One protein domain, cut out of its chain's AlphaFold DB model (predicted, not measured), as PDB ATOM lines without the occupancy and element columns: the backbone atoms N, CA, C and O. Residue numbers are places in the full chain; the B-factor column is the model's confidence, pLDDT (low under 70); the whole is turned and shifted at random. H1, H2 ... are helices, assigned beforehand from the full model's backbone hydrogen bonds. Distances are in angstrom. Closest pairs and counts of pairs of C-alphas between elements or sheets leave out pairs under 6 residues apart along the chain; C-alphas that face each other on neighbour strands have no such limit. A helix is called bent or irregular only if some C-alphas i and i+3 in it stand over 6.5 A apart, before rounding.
ATOM      1  N   SER A   8     125.558 109.161 122.980       56.06
ATOM      2  CA  SER A   8     125.513 107.725 122.662       56.06
ATOM      3  C   SER A   8     126.879 107.114 122.311       56.06
ATOM      4  O   SER A   8     127.054 105.904 122.455       56.06
ATOM      5  N   GLY A   9     127.852 107.924 121.873       56.19
ATOM      6  CA  GLY A   9     129.186 107.455 121.479       56.19
ATOM      7  C   GLY A   9     130.110 107.195 122.669       56.19
ATOM      8  O   GLY A   9     130.770 106.158 122.728       56.19
ATOM      9  N   ILE A  10     130.103 108.092 123.657       64.25
ATOM     10  CA  ILE A  10     130.971 108.004 124.841       64.25
ATOM     11  C   ILE A  10     130.515 106.863 125.756       64.25
ATOM     12  O   ILE A  10     131.336 106.082 126.231       64.25
ATOM     13  N   PHE A  11     129.202 106.698 125.937       61.50
ATOM     14  CA  PHE A  11     128.651 105.626 126.766       61.50
ATOM     15  C   PHE A  11     128.884 104.236 126.152       61.50
ATOM     16  O   PHE A  11     129.260 103.299 126.857       61.50
ATOM     17  N   LYS A  12     128.757 104.106 124.822       61.09
ATOM     18  CA  LYS A  12     129.105 102.872 124.094       61.09
ATOM     19  C   LYS A  12     130.606 102.576 124.143       61.09
ATOM     20  O   LYS A  12     130.977 101.415 124.285       61.09
ATOM     21  N   GLY A  13     131.456 103.602 124.071       65.56
ATOM     22  CA  GLY A  13     132.908 103.460 124.208       65.56
ATOM     23  C   GLY A  13     133.342 103.030 125.613       65.56
ATOM     24  O   GLY A  13     134.159 102.123 125.752       65.56
ATOM     25  N   ALA A  14     132.748 103.616 126.657       67.31
ATOM     26  CA  ALA A  14     133.044 103.288 128.052       67.31
ATOM     27  C   ALA A  14     132.551 101.885 128.442       67.31
ATOM     28  O   ALA A  14     133.303 101.107 129.027       67.31
ATOM     29  N   LEU A  15     131.322 101.522 128.056       66.00
ATOM     30  CA  LEU A  15     130.819 100.157 128.232       66.00
ATOM     31  C   LEU A  15     131.654  99.157 127.427       66.00
ATOM     32  O   LEU A  15     132.049  98.128 127.965       66.00
ATOM     33  N   GLY A  16     131.995  99.478 126.176       67.19
ATOM     34  CA  GLY A  16     132.850  98.637 125.336       67.19
ATOM     35  C   GLY A  16     134.217  98.356 125.965       67.19
ATOM     36  O   GLY A  16     134.673  97.218 125.932       67.19
ATOM     37  N   ALA A  17     134.840  99.348 126.606       67.19
ATOM     38  CA  ALA A  17     136.120  99.177 127.297       67.19
ATOM     39  C   ALA A  17     136.014  98.304 128.563       67.19
ATOM     40  O   ALA A  17     136.901  97.491 128.826       67.19
ATOM     41  N   ILE A  18     134.923  98.430 129.328       67.06
ATOM     42  CA  ILE A  18     134.672  97.612 130.528       67.06
ATOM     43  C   ILE A  18     134.387  96.157 130.137       67.06
ATOM     44  O   ILE A  18     134.965  95.238 130.716       67.06
ATOM     45  N   PHE A  19     133.565  95.936 129.109       65.75
ATOM     46  CA  PHE A  19     133.280  94.596 128.596       65.75
ATOM     47  C   PHE A  19     134.491  93.961 127.898       65.75
ATOM     48  O   PHE A  19     134.678  92.757 128.014       65.75
ATOM     49  N   ALA A  20     135.371  94.738 127.258       68.62
ATOM     50  CA  ALA A  20     136.606  94.218 126.658       68.62
ATOM     51  C   ALA A  20     137.647  93.746 127.692       68.62
ATOM     52  O   ALA A  20     138.516  92.936 127.371       68.62
ATOM     53  N   ARG A  21     137.579  94.251 128.931       74.25
ATOM     54  CA  ARG A  21     138.451  93.845 130.046       74.25
ATOM     55  C   ARG A  21     137.815  92.764 130.927       74.25
ATOM     56  O   ARG A  21     138.507  92.184 131.763       74.25
ATOM     57  N   ALA A  22     136.517  92.513 130.774       73.81
ATOM     58  CA  ALA A  22     135.804  91.544 131.588       73.81
ATOM     59  C   ALA A  22     136.263  90.108 131.261       73.81
ATOM     60  O   ALA A  22     136.500  89.786 130.092       73.81
ATOM     61  N   PRO A  23     136.385  89.225 132.269       83.25
ATOM     62  CA  PRO A  23     136.645  87.814 132.029       83.25
ATOM     63  C   PRO A  23     135.540  87.228 131.151       83.25
ATOM     64  O   PRO A  23     134.367  87.572 131.315       83.25
ATOM     65  N   LYS A  24     135.903  86.308 130.254       81.19
ATOM     66  CA  LYS A  24     134.952  85.640 129.355       81.19
ATOM     67  C   LYS A  24     133.761  85.043 130.122       81.19
ATOM     68  O   LYS A  24     132.627  85.225 129.695       81.19
ATOM     69  N   ASP A  25     134.019  84.462 131.292       83.50
ATOM     70  CA  ASP A  25     133.001  83.855 132.158       83.50
ATOM     71  C   ASP A  25     131.950  84.867 132.644       83.50
ATOM     72  O   ASP A  25     130.768  84.551 132.762       83.50
ATOM     73  N   VAL A  26     132.360  86.117 132.881       82.81
ATOM     74  CA  VAL A  26     131.459  87.195 133.312       82.81
ATOM     75  C   VAL A  26     130.565  87.627 132.153       82.81
ATOM     76  O   VAL A  26     129.357  87.776 132.326       82.81
ATOM     77  N   ILE A  27     131.132  87.787 130.955       84.12
ATOM     78  CA  ILE A  27     130.371  88.150 129.750       84.12
ATOM     79  C   ILE A  27     129.362  87.052 129.400       84.12
ATOM     80  O   ILE A  27     128.219  87.351 129.052       84.12
ATOM     81  N   GLU A  28     129.771  85.789 129.513       85.75
ATOM     82  CA  GLU A  28     128.924  84.628 129.251       85.75
ATOM     83  C   GLU A  28     127.776  84.534 130.266       85.75
ATOM     84  O   GLU A  28     126.617  84.392 129.870       85.75
ATOM     85  N   PHE A  29     128.060  84.753 131.556       88.81
ATOM     86  CA  PHE A  29     127.041  84.822 132.603       88.81
ATOM     87  C   PHE A  29     126.018  85.943 132.358       88.81
ATOM     88  O   PHE A  29     124.809  85.702 132.396       88.81
ATOM     89  N   PHE A  30     126.470  87.164 132.050       86.69
ATOM     90  CA  PHE A  30     125.559  88.275 131.754       86.69
ATOM     91  C   PHE A  30     124.747  88.040 130.476       86.69
ATOM     92  O   PHE A  30     123.559  88.357 130.451       86.69
ATOM     93  N   SER A  31     125.344  87.448 129.442       87.25
ATOM     94  CA  SER A  31     124.638  87.109 128.200       87.25
ATOM     95  C   SER A  31     123.541  86.071 128.443       87.25
ATOM     96  O   SER A  31     122.423  86.233 127.954       87.25
ATOM     97  N   PHE A  32     123.823  85.048 129.253       91.56
ATOM     98  CA  PHE A  32     122.833  84.051 129.661       91.56
ATOM     99  C   PHE A  32     121.686  84.682 130.462       91.56
ATOM    100  O   PHE A  32     120.515  84.458 130.153       91.56
ATOM    101  N   MET A  33     122.008  85.544 131.431       91.06
ATOM    102  CA  MET A  33     121.009  86.264 132.225       91.06
ATOM    103  C   MET A  33     120.120  87.168 131.369       91.06
ATOM    104  O   MET A  33     118.897  87.126 131.498       91.06
ATOM    105  N   ILE A  34     120.709  87.957 130.466       92.12
ATOM    106  CA  ILE A  34     119.963  88.807 129.528       92.12
ATOM    107  C   ILE A  34     119.049  87.946 128.649       92.12
ATOM    108  O   ILE A  34     117.878  88.284 128.475       92.12
ATOM    109  N   GLY A  35     119.544  86.807 128.154       91.19
ATOM    110  CA  GLY A  35     118.751  85.847 127.389       91.19
ATOM    111  C   GLY A  35     117.518  85.348 128.151       91.19
ATOM    112  O   GLY A  35     116.416  85.365 127.602       91.19
ATOM    113  N   ILE A  36     117.672  84.986 129.430       93.38
ATOM    114  CA  ILE A  36     116.551  84.577 130.293       93.38
ATOM    115  C   ILE A  36     115.533  85.710 130.448       93.38
ATOM    116  O   ILE A  36     114.335  85.478 130.294       93.38
ATOM    117  N   PHE A  37     115.980  86.937 130.730       91.38
ATOM    118  CA  PHE A  37     115.066  88.067 130.904       91.38
ATOM    119  C   PHE A  37     114.295  88.397 129.628       91.38
ATOM    120  O   PHE A  37     113.095  88.659 129.695       91.38
ATOM    121  N   ILE A  38     114.950  88.338 128.466       91.69
ATOM    122  CA  ILE A  38     114.285  88.518 127.171       91.69
ATOM    123  C   ILE A  38     113.239  87.420 126.969       91.69
ATOM    124  O   ILE A  38     112.097  87.719 126.628       91.69
ATOM    125  N   PHE A  39     113.593  86.160 127.228       90.56
ATOM    126  CA  PHE A  39     112.679  85.032 127.079       90.56
ATOM    127  C   PHE A  39     111.448  85.152 127.991       90.56
ATOM    128  O   PHE A  39     110.313  85.051 127.520       90.56
ATOM    129  N   LEU A  40     111.650  85.450 129.278       89.44
ATOM    130  CA  LEU A  40     110.560  85.687 130.228       89.44
ATOM    131  C   LEU A  40     109.711  86.903 129.831       89.44
ATOM    132  O   LEU A  40     108.486  86.854 129.935       89.44
ATOM    133  N   GLY A  41     110.341  87.965 129.325       88.94
ATOM    134  CA  GLY A  41     109.661  89.151 128.812       88.94
ATOM    135  C   GLY A  41     108.762  88.846 127.613       88.94
ATOM    136  O   GLY A  41     107.631  89.322 127.567       88.94
ATOM    137  N   VAL A  42     109.210  88.000 126.682       88.19
ATOM    138  CA  VAL A  42     108.400  87.559 125.534       88.19
ATOM    139  C   VAL A  42     107.206  86.721 125.996       88.19
ATOM    140  O   VAL A  42     106.088  86.970 125.552       88.19
ATOM    141  N   ILE A  43     107.392  85.782 126.929       83.44
ATOM    142  CA  ILE A  43     106.283  84.991 127.493       83.44
ATOM    143  C   ILE A  43     105.268  85.902 128.201       83.44
ATOM    144  O   ILE A  43     104.054  85.772 128.010       83.44
ATOM    145  N   ALA A  44     105.751  86.860 128.993       81.00
ATOM    146  CA  ALA A  44     104.906  87.842 129.660       81.00
ATOM    147  C   ALA A  44     104.159  88.729 128.649       81.00
ATOM    148  O   ALA A  44     102.969  88.989 128.821       81.00
ATOM    149  N   ALA A  45     104.807  89.152 127.564       79.19
ATOM    150  CA  ALA A  45     104.160  89.924 126.509       79.19
ATOM    151  C   ALA A  45     103.053  89.108 125.827       79.19
ATOM    152  O   ALA A  45     101.907  89.553 125.784       79.19
ATOM    153  N   VAL A  46     103.356  87.885 125.378       77.31
ATOM    154  CA  VAL A  46     102.406  87.007 124.672       77.31
ATOM    155  C   VAL A  46     101.201  86.648 125.543       77.31
ATOM    156  O   VAL A  46     100.068  86.671 125.066       77.31
ATOM    157  N   SER A  47     101.404  86.395 126.836       73.94
ATOM    158  CA  SER A  47     100.313  86.087 127.773       73.94
ATOM    159  C   SER A  47      99.392  87.277 128.091       73.94
ATOM    160  O   SER A  47      98.278  87.074 128.580       73.94
ATOM    161  N   ASN A  48      99.797  88.513 127.777       66.38
ATOM    162  CA  ASN A  48      98.962  89.707 127.945       66.38
ATOM    163  C   ASN A  48      98.269  90.169 126.648       66.38
ATOM    164  O   ASN A  48      97.286  90.905 126.733       66.38
ATOM    165  N   ILE A  49      98.678  89.672 125.473       64.88
ATOM    166  CA  ILE A  49      97.974  89.891 124.193       64.88
ATOM    167  C   ILE A  49      96.477  89.513 124.256       64.88
ATOM    168  O   ILE A  49      95.651  90.337 123.860       64.88
ATOM    169  N   PRO A  50      96.053  88.348 124.793       58.72
ATOM    170  CA  PRO A  50      94.635  87.973 124.790       58.72
ATOM    171  C   PRO A  50      93.748  88.857 125.680       58.72
ATOM    172  O   PRO A  50      92.528  88.790 125.569       58.72
ATOM    173  N   LYS A  51      94.322  89.698 126.555       56.00
ATOM    174  CA  LYS A  51      93.550  90.634 127.392       56.00
ATOM    175  C   LYS A  51      93.173  91.919 126.652       56.00
ATOM    176  O   LYS A  51      92.156  92.508 126.994       56.00
ATOM    177  N   LEU A  52      93.947  92.322 125.639       53.75
ATOM    178  CA  LEU A  52      93.628  93.473 124.783       53.75
ATOM    179  C   LEU A  52      92.543  93.158 123.749       53.75
ATOM    180  O   LEU A  52      91.801  94.048 123.353       53.75
ATOM    181  N   PHE A  53      92.436  91.893 123.338       56.81
ATOM    182  CA  PHE A  53      91.458  91.439 122.348       56.81
ATOM    183  C   PHE A  53      90.209  90.806 122.961       56.81
ATOM    184  O   PHE A  53      89.426  90.201 122.233       56.81
ATOM    185  N   ARG A  54      89.984  90.933 124.278       53.97
ATOM    186  CA  ARG A  54      88.660  90.607 124.816       53.97
ATOM    187  C   ARG A  54      87.679  91.605 124.209       53.97
ATOM    188  O   ARG A  54      87.838  92.796 124.482       53.97
TER     189      ARG A  54
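Overview. This is residues 8 to 54 of the 94 residues of an uncharacterized protein of Rhodospirillales bacterium (UniProt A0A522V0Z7). Two helices meet near their ends as an open V or L, with a short arm, H1, and a much longer arm, H2, joined by a tight link at the corner. The space between the arms is empty, and H2 makes most of the length of this flat, extended shape. The printed part has 47 residues with two named helices, H1 then H2, and no named strand; the class is all helix. The radius of gyration of the C-alphas is 16.6 A, and the C-alphas span 50 by 27 by 5 A.

Along the chain. H1 is residues 8 to 21, with its first C-alpha, that of Ser 8, at (125.513, 107.725, 122.662) and 20.4 A from first to last C-alpha. C-alpha 21 is at (138.451, 93.845, 130.046). Residues 22 and 23 link it to H2, residues 24 to 52, which measures 42.3 A from first to last C-alpha. H2 ends with C-alpha 52 at (93.628, 93.473, 124.783). H2 is irregular, but only just: C-alphas 47 and 50 are 6.7 A apart.

Arrangement. H1 and H2 are close but not clearly touching, with 1 pair of C-alphas within 8 A. The closest C-alphas of the two are those of Phe 19 and Ile 27, 7.2 A apart. Their lines stand at a steep tilt of 51 degrees, and they run opposite ways. Their centres are 23.2 A apart. In H1 every O i to N i+4 pair is within hydrogen-bond range; in H2, 22 of 25 are.

Size, cuts and confidence. The two C-alphas farthest apart are those of Arg 21 and Arg 54, at 50.2 A. Residues 8 to 18, 20 to 26 and 28 to 54 stand free. The printed part has no cut, and the link from H1 to H2 is tight. The mean pLDDT of the printed part is 75.5; residues 8 to 20 and 48 to 54 are under 70.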